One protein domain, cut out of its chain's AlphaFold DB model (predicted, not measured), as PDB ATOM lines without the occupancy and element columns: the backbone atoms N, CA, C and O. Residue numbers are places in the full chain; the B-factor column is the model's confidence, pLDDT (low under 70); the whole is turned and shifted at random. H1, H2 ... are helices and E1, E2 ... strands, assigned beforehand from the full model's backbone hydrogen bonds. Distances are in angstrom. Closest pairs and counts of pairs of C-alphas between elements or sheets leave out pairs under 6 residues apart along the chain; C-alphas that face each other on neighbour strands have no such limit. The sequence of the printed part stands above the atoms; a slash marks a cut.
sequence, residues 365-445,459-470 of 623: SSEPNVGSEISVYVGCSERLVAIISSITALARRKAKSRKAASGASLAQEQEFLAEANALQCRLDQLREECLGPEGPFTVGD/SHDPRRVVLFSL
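Overview. This is residues 365 to 445 and 459 to 470 of the 623 residues of an uncharacterized protein of Phialemoniopsis curvata (UniProt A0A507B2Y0). A long helical hairpin, H1 and H2 side by side, makes most of a rod; beyond its open end sits a small head, the strand hairpin E1 and E2 with short H3 near E1. The printed part has 93 residues, mostly helix, in the order H1, H2, E1, E2, H3. It is loose, radius of gyration of the C-alphas 17.4 A, spanning 57 by 25 by 25 A.

Arrangement. Look first at E1, residues 434 to 436, and E2, residues 439 to 441, an antiparallel hairpin with N 436 and O 439 within hydrogen-bond range at 3.1 A. The closest C-alphas of E1 and H3, residues 463 to 470, are Cys 434 and Val 466, 7.1 A apart. H1, residues 382 to 403, and H2, residues 410 to 428, touch, closest at C-alphas Ile 387 and Leu 423, 6.8 A, opposite ways at a shallow tilt of 18 degrees. H3 is apart from both. In H1, H2 and H3 every O i to N i+4 pair is within hydrogen-bond range.

Along the chain. Find C-alpha 382 at (134.661, 127.068, 118.791); H1 runs 31.6 A, H2 27.0 A, E1 5.9 A, E2 6.4 A, and H3 10.6 A to C-alpha 470 at (138.105, 117.542, 108.777).

Size, cuts and confidence. C-alphas 405 and 438, the farthest apart, are 58.1 A apart. Residues 446 to 458 are cut out, a 25.2 A gap between C-alphas 445 and 459. Residues 365 to 371, 405, 434 to 445 and 459 to 462 have pLDDT under 70.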
ATOM      1  N   SER A 365     135.277 127.688 129.459       41.38
ATOM      2  CA  SER A 365     136.088 126.768 130.272       41.38
ATOM      3  C   SER A 365     135.621 126.659 131.723       41.38
ATOM      4  O   SER A 365     135.967 127.473 132.577       41.38
ATOM      5  N   SER A 366     134.911 125.566 132.000       43.25
ATOM      6  CA  SER A 366     135.029 124.750 133.224       43.25
ATOM      7  C   SER A 366     134.478 123.337 132.990       43.25
ATOM      8  O   SER A 366     134.916 122.403 133.655       43.25
ATOM      9  N   GLU A 367     133.598 123.147 131.999       45.97
ATOM     10  CA  GLU A 367     133.072 121.828 131.635       45.97
ATOM     11  C   GLU A 367     133.759 121.214 130.395       45.97
ATOM     12  O   GLU A 367     134.082 121.927 129.440       45.97
ATOM     13  N   PRO A 368     133.995 119.887 130.385       51.59
ATOM     14  CA  PRO A 368     134.821 119.212 129.381       51.59
ATOM     15  C   PRO A 368     134.261 119.219 127.943       51.59
ATOM     16  O   PRO A 368     135.055 119.049 127.018       51.59
ATOM     17  N   ASN A 369     132.964 119.494 127.732       52.78
ATOM     18  CA  ASN A 369     132.305 119.346 126.420       52.78
ATOM     19  C   ASN A 369     131.797 120.658 125.783       52.78
ATOM     20  O   ASN A 369     131.374 120.655 124.629       52.78
ATOM     21  N   VAL A 370     131.853 121.800 126.478       62.88
ATOM     22  CA  VAL A 370     131.319 123.063 125.932       62.88
ATOM     23  C   VAL A 370     132.199 123.558 124.774       62.88
ATOM     24  O   VAL A 370     133.432 123.597 124.870       62.88
ATOM     25  N   GLY A 371     131.549 123.923 123.664       65.00
ATOM     26  CA  GLY A 371     132.193 124.476 122.468       65.00
ATOM     27  C   GLY A 371     132.860 123.447 121.548       65.00
ATOM     28  O   GLY A 371     133.571 123.860 120.632       65.00
ATOM     29  N   SER A 372     132.664 122.144 121.792       74.94
ATOM     30  CA  SER A 372     133.122 121.045 120.920       74.94
ATOM     31  C   SER A 372     132.180 120.771 119.741       74.94
ATOM     32  O   SER A 372     132.555 120.057 118.814       74.94
ATOM     33  N   GLU A 373     130.974 121.337 119.759       82.38
ATOM     34  CA  GLU A 373     129.982 121.201 118.691       82.38
ATOM     35  C   GLU A 373     130.454 121.874 117.399       82.38
ATOM     36  O   GLU A 373     130.951 123.006 117.413       82.38
ATOM     37  N   ILE A 374     130.280 121.189 116.269       84.94
ATOM     38  CA  ILE A 374     130.633 121.733 114.958       84.94
ATOM     39  C   ILE A 374     129.559 122.723 114.512       84.94
ATOM     40  O   ILE A 374     128.391 122.379 114.347       84.94
ATOM     41  N   SER A 375     129.970 123.969 114.266       85.62
ATOM     42  CA  SER A 375     129.075 125.007 113.761       85.62
ATOM     43  C   SER A 375     128.616 124.693 112.337       85.62
ATOM     44  O   SER A 375     129.443 124.611 111.434       85.62
ATOM     45  N   VAL A 376     127.306 124.626 112.091       85.50
ATOM     46  CA  VAL A 376     126.742 124.452 110.735       85.50
ATOM     47  C   VAL A 376     126.980 125.654 109.808       85.50
ATOM     48  O   VAL A 376     126.792 125.548 108.601       85.50
ATOM     49  N   TYR A 377     127.407 126.798 110.352       85.62
ATOM     50  CA  TYR A 377     127.666 128.023 109.586       85.62
ATOM     51  C   TYR A 377     129.067 128.066 108.969       85.62
ATOM     52  O   TYR A 377     129.300 128.820 108.030       85.62
ATOM     53  N   VAL A 378     130.016 127.321 109.539       84.56
ATOM     54  CA  VAL A 378     131.441 127.378 109.161       84.56
ATOM     55  C   VAL A 378     132.029 125.986 108.979       84.56
ATOM     56  O   VAL A 378     132.894 125.790 108.134       84.56
ATOM     57  N   GLY A 379     131.542 125.011 109.743       87.62
ATOM     58  CA  GLY A 379     131.998 123.631 109.711       87.62
ATOM     59  C   GLY A 379     133.164 123.364 110.650       87.62
ATOM     60  O   GLY A 379     133.907 122.426 110.426       87.62
ATOM     61  N   CYS A 380     133.351 124.164 111.703       89.44
ATOM     62  CA  CYS A 380     134.313 123.879 112.767       89.44
ATOM     63  C   CYS A 380     133.768 124.277 114.142       89.44
ATOM     64  O   CYS A 380     132.886 125.134 114.248       89.44
ATOM     65  N   SER A 381     134.313 123.674 115.197       88.50
ATOM     66  CA  SER A 381     133.974 123.997 116.585       88.50
ATOM     67  C   SER A 381     134.640 125.283 117.089       88.50
ATOM     68  O   SER A 381     135.711 125.688 116.620       88.50
ATOM     69  N   GLU A 382     134.047 125.917 118.108       84.50
ATOM     70  CA  GLU A 382     134.661 127.068 118.791       84.50
ATOM     71  C   GLU A 382     136.020 126.690 119.410       84.50
ATOM     72  O   GLU A 382     136.953 127.499 119.424       84.50
ATOM     73  N   ARG A 383     136.175 125.438 119.866       85.12
ATOM     74  CA  ARG A 383     137.451 124.923 120.384       85.12
ATOM     75  C   ARG A 383     138.538 124.877 119.317       85.12
ATOM     76  O   ARG A 383     139.670 125.276 119.607       85.12
ATOM     77  N   LEU A 384     138.223 124.443 118.094       90.25
ATOM     78  CA  LEU A 384     139.186 124.469 116.991       90.25
ATOM     79  C   LEU A 384     139.596 125.907 116.653       90.25
ATOM     80  O   LEU A 384     140.785 126.202 116.521       90.25
ATOM     81  N   VAL A 385     138.630 126.825 116.608       88.44
ATOM     82  CA  VAL A 385     138.875 128.259 116.382       88.44
ATOM     83  C   VAL A 385     139.780 128.846 117.475       88.44
ATOM     84  O   VAL A 385     140.732 129.570 117.174       88.44
ATOM     85  N   ALA A 386     139.576 128.474 118.742       85.56
ATOM     86  CA  ALA A 386     140.437 128.890 119.850       85.56
ATOM     87  C   ALA A 386     141.874 128.343 119.734       85.56
ATOM     88  O   ALA A 386     142.839 129.037 120.082       85.56
ATOM     89  N   ILE A 387     142.047 127.117 119.226       88.31
ATOM     90  CA  ILE A 387     143.372 126.550 118.926       88.31
ATOM     91  C   ILE A 387     144.041 127.347 117.797       88.31
ATOM     92  O   ILE A 387     145.183 127.770 117.968       88.31
ATOM     93  N   ILE A 388     143.337 127.633 116.695       89.06
ATOM     94  CA  ILE A 388     143.854 128.446 115.574       89.06
ATOM     95  C   ILE A 388     144.284 129.841 116.050       89.06
ATOM     96  O   ILE A 388     145.367 130.319 115.699       89.06
ATOM     97  N   SER A 389     143.480 130.476 116.904       85.81
ATOM     98  CA  SER A 389     143.821 131.762 117.523       85.81
ATOM     99  C   SER A 389     145.112 131.671 118.347       85.81
ATOM    100  O   SER A 389     146.015 132.497 118.194       85.81
ATOM    101  N   SER A 390     145.262 130.608 119.145       86.50
ATOM    102  CA  SER A 390     146.469 130.366 119.950       86.50
ATOM    103  C   SER A 390     147.715 130.142 119.078       86.50
ATOM    104  O   SER A 390     148.768 130.713 119.358       86.50
ATOM    105  N   ILE A 391     147.594 129.384 117.979       87.44
ATOM    106  CA  ILE A 391     148.680 129.194 116.996       87.44
ATOM    107  C   ILE A 391     149.099 130.543 116.404       87.44
ATOM    108  O   ILE A 391     150.287 130.860 116.340       87.44
ATOM    109  N   THR A 392     148.124 131.368 116.021       86.31
ATOM    110  CA  THR A 392     148.365 132.700 115.449       86.31
ATOM    111  C   THR A 392     149.078 133.618 116.446       86.31
ATOM    112  O   THR A 392     150.021 134.329 116.089       86.31
ATOM    113  N   ALA A 393     148.662 133.595 117.716       83.38
ATOM    114  CA  ALA A 393     149.289 134.368 118.784       83.38
ATOM    115  C   ALA A 393     150.743 133.934 119.032       83.38
ATOM    116  O   ALA A 393     151.626 134.789 119.155       83.38
ATOM    117  N   LEU A 394     151.007 132.624 119.052       84.81
ATOM    118  CA  LEU A 394     152.357 132.072 119.147       84.81
ATOM    119  C   LEU A 394     153.222 132.526 117.962       84.81
ATOM    120  O   LEU A 394     154.274 133.131 118.173       84.81
ATOM    121  N   ALA A 395     152.750 132.334 116.728       86.19
ATOM    122  CA  ALA A 395     153.471 132.718 115.513       86.19
ATOM    123  C   ALA A 395     153.845 134.213 115.503       86.19
ATOM    124  O   ALA A 395     154.984 134.582 115.201       86.19
ATOM    125  N   ARG A 396     152.920 135.090 115.921       84.38
ATOM    126  CA  ARG A 396     153.166 136.537 116.039       84.38
ATOM    127  C   ARG A 396     154.200 136.874 117.113       84.38
ATOM    128  O   ARG A 396     155.080 137.699 116.861       84.38
ATOM    129  N   ARG A 397     154.140 136.240 118.292       85.81
ATOM    130  CA  ARG A 397     155.147 136.442 119.352       85.81
ATOM    131  C   ARG A 397     156.538 136.010 118.893       85.81
ATOM    132  O   ARG A 397     157.492 136.763 119.094       85.81
ATOM    133  N   LYS A 398     156.640 134.881 118.190       84.56
ATOM    134  CA  LYS A 398     157.889 134.409 117.575       84.56
ATOM    135  C   LYS A 398     158.409 135.393 116.526       84.56
ATOM    136  O   LYS A 398     159.570 135.793 116.569       84.56
ATOM    137  N   ALA A 399     157.551 135.868 115.622       81.88
ATOM    138  CA  ALA A 399     157.917 136.877 114.625       81.88
ATOM    139  C   ALA A 399     158.414 138.188 115.265       81.88
ATOM    140  O   ALA A 399     159.417 138.750 114.825       81.88
ATOM    141  N   LYS A 400     157.754 138.660 116.331       83.19
ATOM    142  CA  LYS A 400     158.169 139.854 117.080       83.19
ATOM    143  C   LYS A 400     159.518 139.660 117.772       83.19
ATOM    144  O   LYS A 400     160.362 140.548 117.698       83.19
ATOM    145  N   SER A 401     159.731 138.502 118.395       83.69
ATOM    146  CA  SER A 401     160.995 138.161 119.054       83.69
ATOM    147  C   SER A 401     162.165 138.110 118.061       83.69
ATOM    148  O   SER A 401     163.212 138.700 118.308       83.69
ATOM    149  N   ARG A 402     161.953 137.540 116.866       81.25
ATOM    150  CA  ARG A 402     162.956 137.513 115.783       81.25
ATOM    151  C   ARG A 402     163.332 138.899 115.254       81.25
ATOM    152  O   ARG A 402     164.467 139.100 114.832       81.25
ATOM    153  N   LYS A 403     162.389 139.846 115.253       79.06
ATOM    154  CA  LYS A 403     162.632 141.237 114.832       79.06
ATOM    155  C   LYS A 403     163.330 142.076 115.902       79.06
ATOM    156  O   LYS A 403     163.861 143.136 115.575       79.06
ATOM    157  N   ALA A 404     163.305 141.654 117.165       81.31
ATOM    158  CA  ALA A 404     163.984 142.373 118.234       81.31
ATOM    159  C   ALA A 404     165.506 142.308 118.033       81.31
ATOM    160  O   ALA A 404     166.049 141.273 117.653       81.31
ATOM    161  N   ALA A 405     166.209 143.406 118.326       68.38
ATOM    162  CA  ALA A 405     167.661 143.499 118.136       68.38
ATOM    163  C   ALA A 405     168.453 142.442 118.934       68.38
ATOM    164  O   ALA A 405     169.549 142.063 118.532       68.38
ATOM    165  N   SER A 406     167.889 141.959 120.044       76.56
ATOM    166  CA  SER A 406     168.457 140.907 120.891       76.56
ATOM    167  C   SER A 406     168.218 139.484 120.371       76.56
ATOM    168  O   SER A 406     168.839 138.556 120.881       76.56
ATOM    169  N   GLY A 407     167.315 139.297 119.399       75.25
ATOM    170  CA  GLY A 407     166.757 137.986 119.062       75.25
ATOM    171  C   GLY A 407     165.992 137.344 120.231       75.25
ATOM    172  O   GLY A 407     165.817 137.957 121.291       75.25
ATOM    173  N   ALA A 408     165.540 136.104 120.027       77.44
ATOM    174  CA  ALA A 408     164.956 135.271 121.074       77.44
ATOM    175  C   ALA A 408     166.057 134.640 121.940       77.44
ATOM    176  O   ALA A 408     167.066 134.157 121.419       77.44
ATOM    177  N   SER A 409     165.867 134.611 123.261       85.62
ATOM    178  CA  SER A 409     166.747 133.845 124.149       85.62
ATOM    179  C   SER A 409     166.482 132.339 124.021       85.62
ATOM    180  O   SER A 409     165.387 131.921 123.650       85.62
ATOM    181  N   LEU A 410     167.458 131.501 124.389       87.94
ATOM    182  CA  LEU A 410     167.284 130.040 124.383       87.94
ATOM    183  C   LEU A 410     166.091 129.591 125.249       87.94
ATOM    184  O   LEU A 410     165.363 128.681 124.866       87.94
ATOM    185  N   ALA A 411     165.870 130.254 126.389       89.19
ATOM    186  CA  ALA A 411     164.734 129.976 127.266       89.19
ATOM    187  C   ALA A 411     163.391 130.325 126.599       89.19
ATOM    188  O   ALA A 411     162.436 129.564 126.713       89.19
ATOM    189  N   GLN A 412     163.330 131.437 125.857       88.56
ATOM    190  CA  GLN A 412     162.134 131.822 125.098       88.56
ATOM    191  C   GLN A 412     161.844 130.842 123.959       88.56
ATOM    192  O   GLN A 412     160.693 130.478 123.744       88.56
ATOM    193  N   GLU A 413     162.871 130.370 123.248       89.00
ATOM    194  CA  GLU A 413     162.696 129.345 122.210       89.00
ATOM    195  C   GLU A 413     162.184 128.020 122.796       89.00
ATOM    196  O   GLU A 413     161.300 127.385 122.221       89.00
ATOM    197  N   GLN A 414     162.675 127.617 123.973       91.56
ATOM    198  CA  GLN A 414     162.161 126.441 124.685       91.56
ATOM    199  C   GLN A 414     160.698 126.613 125.114       91.56
ATOM    200  O   GLN A 414     159.912 125.678 124.964       91.56
ATOM    201  N   GLU A 415     160.314 127.799 125.592       94.12
ATOM    202  CA  GLU A 415     158.924 128.129 125.930       94.12
ATOM    203  C   GLU A 415     158.017 128.053 124.692       94.12
ATOM    204  O   GLU A 415     156.976 127.396 124.725       94.12
ATOM    205  N   PHE A 416     158.443 128.639 123.568       93.44
ATOM    206  CA  PHE A 416     157.698 128.577 122.311       93.44
ATOM    207  C   PHE A 416     157.518 127.145 121.802       93.44
ATOM    208  O   PHE A 416     156.440 126.799 121.312       93.44
ATOM    209  N   LEU A 417     158.543 126.299 121.924       94.62
ATOM    210  CA  LEU A 417     158.448 124.884 121.565       94.62
ATOM    211  C   LEU A 417     157.521 124.110 122.509       94.62
ATOM    212  O   LEU A 417     156.736 123.283 122.044       94.62
ATOM    213  N   ALA A 418     157.580 124.368 123.818       95.88
ATOM    214  CA  ALA A 418     156.683 123.745 124.788       95.88
ATOM    215  C   ALA A 418     155.215 124.099 124.499       95.88
ATOM    216  O   ALA A 418     154.354 123.220 124.494       95.88
ATOM    217  N   GLU A 419     154.940 125.361 124.172       93.75
ATOM    218  CA  GLU A 419     153.603 125.815 123.794       93.75
ATOM    219  C   GLU A 419     153.129 125.215 122.466       93.75
ATOM    220  O   GLU A 419     151.989 124.759 122.378       93.75
ATOM    221  N   ALA A 420     153.993 125.136 121.447       95.75
ATOM    222  CA  ALA A 420     153.664 124.478 120.181       95.75
ATOM    223  C   ALA A 420     153.301 122.995 120.385       95.75
ATOM    224  O   ALA A 420     152.319 122.516 119.816       95.75
ATOM    225  N   ASN A 421     154.039 122.282 121.242       97.06
ATOM    226  CA  ASN A 421     153.724 120.899 121.609       97.06
ATOM    227  C   ASN A 421     152.401 120.795 122.381       97.06
ATOM    228  O   ASN A 421     151.600 119.907 122.100       97.06
ATOM    229  N   ALA A 422     152.124 121.716 123.307       95.06
ATOM    230  CA  ALA A 422     150.842 121.753 124.010       95.06
ATOM    231  C   ALA A 422     149.665 121.991 123.046       95.06
ATOM    232  O   ALA A 422     148.612 121.368 123.185       95.06
ATOM    233  N   LEU A 423     149.842 122.859 122.044       93.69
ATOM    234  CA  LEU A 423     148.851 123.091 120.991       93.69
ATOM    235  C   LEU A 423     148.655 121.864 120.097       93.69
ATOM    236  O   LEU A 423     147.514 121.551 119.769       93.69
ATOM    237  N   GLN A 424     149.730 121.146 119.763       95.06
ATOM    238  CA  GLN A 424     149.657 119.880 119.034       95.06
ATOM    239  C   GLN A 424     148.832 118.849 119.817       95.06
ATOM    240  O   GLN A 424     147.848 118.340 119.291       95.06
ATOM    241  N   CYS A 425     149.139 118.637 121.103       92.69
ATOM    242  CA  CYS A 425     148.374 117.730 121.965       92.69
ATOM    243  C   CYS A 425     146.891 118.115 122.041       92.69
ATOM    244  O   CYS A 425     146.026 117.250 121.924       92.69
ATOM    245  N   ARG A 426     146.583 119.411 122.203       91.06
ATOM    246  CA  ARG A 426     145.197 119.913 122.221       91.06
ATOM    247  C   ARG A 426     144.466 119.639 120.909       91.06
ATOM    248  O   ARG A 426     143.280 119.336 120.944       91.06
ATOM    249  N   LEU A 427     145.150 119.770 119.775       90.75
ATOM    250  CA  LEU A 427     144.575 119.542 118.450       90.75
ATOM    251  C   LEU A 427     144.361 118.049 118.162       90.75
ATOM    252  O   LEU A 427     143.338 117.679 117.589       90.75
ATOM    253  N   ASP A 428     145.287 117.196 118.595       88.94
ATOM    254  CA  ASP A 428     145.189 115.743 118.426       88.94
ATOM    255  C   ASP A 428     144.097 115.145 119.321       88.94
ATOM    256  O   ASP A 428     143.334 114.285 118.882       88.94
ATOM    257  N   GLN A 429     143.954 115.659 120.545       87.31
ATOM    258  CA  GLN A 429     142.907 115.258 121.490       87.31
ATOM    259  C   GLN A 429     141.543 115.903 121.207       87.31
ATOM    260  O   GLN A 429     140.555 115.530 121.842       87.31
ATOM    261  N   LEU A 430     141.465 116.870 120.282       85.94
ATOM    262  CA  LEU A 430     140.210 117.535 119.952       85.94
ATOM    263  C   LEU A 430     139.238 116.537 119.316       85.94
ATOM    264  O   LEU A 430     139.443 116.082 118.182       85.94
ATOM    265  N   ARG A 431     138.164 116.253 120.050       81.12
ATOM    266  CA  ARG A 431     136.966 115.578 119.557       81.12
ATOM    267  C   ARG A 431     135.924 116.641 119.263       81.12
ATOM    268  O   ARG A 431     135.577 117.415 120.150       81.12
ATOM    269  N   GLU A 432     135.492 116.698 118.014       76.94
ATOM    270  CA  GLU A 432     134.407 117.574 117.600       76.94
ATOM    271  C   GLU A 432     133.126 116.744 117.517       76.94
ATOM    272  O   GLU A 432     133.144 115.612 117.031       76.94
ATOM    273  N   GLU A 433     132.036 117.284 118.047       70.25
ATOM    274  CA  GLU A 433     130.744 116.607 118.095       70.25
ATOM    275  C   GLU A 433     129.863 117.115 116.947       70.25
ATOM    276  O   GLU A 433     129.647 118.321 116.792       70.25
ATOM    277  N   CYS A 434     129.347 116.195 116.129       64.69
ATOM    278  CA  CYS A 434     128.311 116.487 115.143       64.69
ATOM    279  C   CYS A 434     126.942 116.211 115.760       64.69
ATOM    280  O   CYS A 434     126.575 115.049 115.933       64.69
ATOM    281  N   LEU A 435     126.163 117.256 116.037       55.75
ATOM    282  CA  LEU A 435     124.739 117.109 116.332       55.75
ATOM    283  C   LEU A 435     123.989 116.929 115.007       55.75
ATOM    284  O   LEU A 435     123.708 117.898 114.305       55.75
ATOM    285  N   GLY A 436     123.720 115.679 114.630       49.75
ATOM    286  CA  GLY A 436     122.782 115.376 113.552       49.75
ATOM    287  C   GLY A 436     121.332 115.412 114.057       49.75
ATOM    288  O   GLY A 436     121.103 115.279 115.261       49.75
ATOM    289  N   PRO A 437     120.335 115.525 113.160       38.84
ATOM    290  CA  PRO A 437     118.915 115.461 113.528       38.84
ATOM    291  C   PRO A 437     118.504 114.137 114.215       38.84
ATOM    292  O   PRO A 437     117.488 114.104 114.900       38.84
ATOM    293  N   GLU A 438     119.309 113.077 114.083       39.97
ATOM    294  CA  GLU A 438     119.106 111.740 114.675       39.97
ATOM    295  C   GLU A 438     120.013 111.464 115.902       39.97
ATOM    296  O   GLU A 438     120.008 110.362 116.448       39.97
ATOM    297  N   GLY A 439     120.803 112.446 116.361       43.91
ATOM    298  CA  GLY A 439     121.759 112.295 117.469       43.91
ATOM    299  C   GLY A 439     123.234 112.436 117.054       43.91
ATOM    300  O   GLY A 439     123.531 112.813 115.915       43.91
ATOM    301  N   PRO A 440     124.181 112.198 117.984       43.97
ATOM    302  CA  PRO A 440     125.602 112.379 117.724       43.97
ATOM    303  C   PRO A 440     126.131 111.337 116.731       43.97
ATOM    304  O   PRO A 440     126.153 110.142 117.024       43.97
ATOM    305  N   PHE A 441     126.603 111.792 115.571       45.69
ATOM    306  CA  PHE A 441     127.380 110.953 114.658       45.69
ATOM    307  C   PHE A 441     128.826 110.907 115.150       45.69
ATOM    308  O   PHE A 441     129.542 111.907 115.105       45.69
ATOM    309  N   THR A 442     129.278 109.746 115.619       40.50
ATOM    310  CA  THR A 442     130.704 109.510 115.852       40.50
ATOM    311  C   THR A 442     131.357 109.176 114.521       40.50
ATOM    312  O   THR A 442     131.055 108.139 113.933       40.50
ATOM    313  N   VAL A 443     132.253 110.041 114.044       45.19
ATOM    314  CA  VAL A 443     133.184 109.682 112.969       45.19
ATOM    315  C   VAL A 443     134.107 108.622 113.553       45.19
ATOM    316  O   VAL A 443     134.978 108.930 114.368       45.19
ATOM    317  N   GLY A 444     133.814 107.368 113.235       36.69
ATOM    318  CA  GLY A 444     134.639 106.247 113.632       36.69
ATOM    319  C   GLY A 444     136.027 106.371 113.006       36.69
ATOM    320  O   GLY A 444     136.179 106.807 111.866       36.69
ATOM    321  N   ASP A 445     137.039 106.039 113.800       34.91
ATOM    322  CA  ASP A 445     138.456 105.943 113.430       34.91
ATOM    323  C   ASP A 445     138.724 104.672 112.592       34.91
ATOM    324  O   ASP A 445     139.755 104.013 112.728       34.91
ATOM    325  N   SER A 459     121.265 118.452  99.733       53.56
ATOM    326  CA  SER A 459     121.793 119.615 100.462       53.56
ATOM    327  C   SER A 459     121.698 119.487 101.993       53.56
ATOM    328  O   SER A 459     122.170 120.375 102.699       53.56
ATOM    329  N   HIS A 460     121.047 118.439 102.510       58.41
ATOM    330  CA  HIS A 460     120.915 118.152 103.935       58.41
ATOM    331  C   HIS A 460     121.841 117.030 104.411       58.41
ATOM    332  O   HIS A 460     121.733 116.654 105.577       58.41
ATOM    333  N   ASP A 461     122.750 116.505 103.572       69.56
ATOM    334  CA  ASP A 461     123.649 115.430 103.999       69.56
ATOM    335  C   ASP A 461     124.527 115.907 105.181       69.56
ATOM    336  O   ASP A 461     125.432 116.738 104.997       69.56
ATOM    337  N   PRO A 462     124.311 115.385 106.409       69.31
ATOM    338  CA  PRO A 462     125.055 115.805 107.596       69.31
ATOM    339  C   PRO A 462     126.557 115.523 107.472       69.31
ATOM    340  O   PRO A 462     127.369 116.148 108.161       69.31
ATOM    341  N   ARG A 463     126.960 114.637 106.552       76.56
ATOM    342  CA  ARG A 463     128.365 114.354 106.246       76.56
ATOM    343  C   ARG A 463     129.101 115.588 105.719       76.56
ATOM    344  O   ARG A 463     130.299 115.712 105.957       76.56
ATOM    345  N   ARG A 464     128.424 116.560 105.091       82.38
ATOM    346  CA  ARG A 464     129.072 117.812 104.646       82.38
ATOM    347  C   ARG A 464     129.699 118.588 105.808       82.38
ATOM    348  O   ARG A 464     130.805 119.109 105.676       82.38
ATOM    349  N   VAL A 465     129.034 118.608 106.966       84.75
ATOM    350  CA  VAL A 465     129.535 119.269 108.184       84.75
ATOM    351  C   VAL A 465     130.798 118.573 108.696       84.75
ATOM    352  O   VAL A 465     131.775 119.238 109.042       84.75
ATOM    353  N   VAL A 466     130.811 117.236 108.667       83.12
ATOM    354  CA  VAL A 466     131.984 116.419 109.018       83.12
ATOM    355  C   VAL A 466     133.154 116.709 108.080       83.12
ATOM    356  O   VAL A 466     134.273 116.930 108.542       83.12
ATOM    357  N   LEU A 467     132.910 116.747 106.767       87.50
ATOM    358  CA  LEU A 467     133.945 117.039 105.776       87.50
ATOM    359  C   LEU A 467     134.595 118.404 106.033       87.50
ATOM    360  O   LEU A 467     135.822 118.513 106.025       87.50
ATOM    361  N   PHE A 468     133.791 119.436 106.308       90.31
ATOM    362  CA  PHE A 468     134.322 120.762 106.622       90.31
ATOM    363  C   PHE A 468     135.142 120.736 107.917       90.31
ATOM    364  O   PHE A 468     136.250 121.269 107.931       90.31
ATOM    365  N   SER A 469     134.678 120.043 108.961       89.88
ATOM    366  CA  SER A 469     135.440 119.894 110.213       89.88
ATOM    367  C   SER A 469     136.800 119.246 109.968       89.88
ATOM    368  O   SER A 469     137.826 119.773 110.409       89.88
ATOM    369  N   LEU A 470     136.851 118.182 109.163       90.06
ATOM    370  CA  LEU A 470     138.105 117.542 108.777       90.06
ATOM    371  C   LEU A 470     139.024 118.493 107.999       90.06
ATOM    372  O   LEU A 470     140.220 118.550 108.294       90.06
TER     373      LEU A 470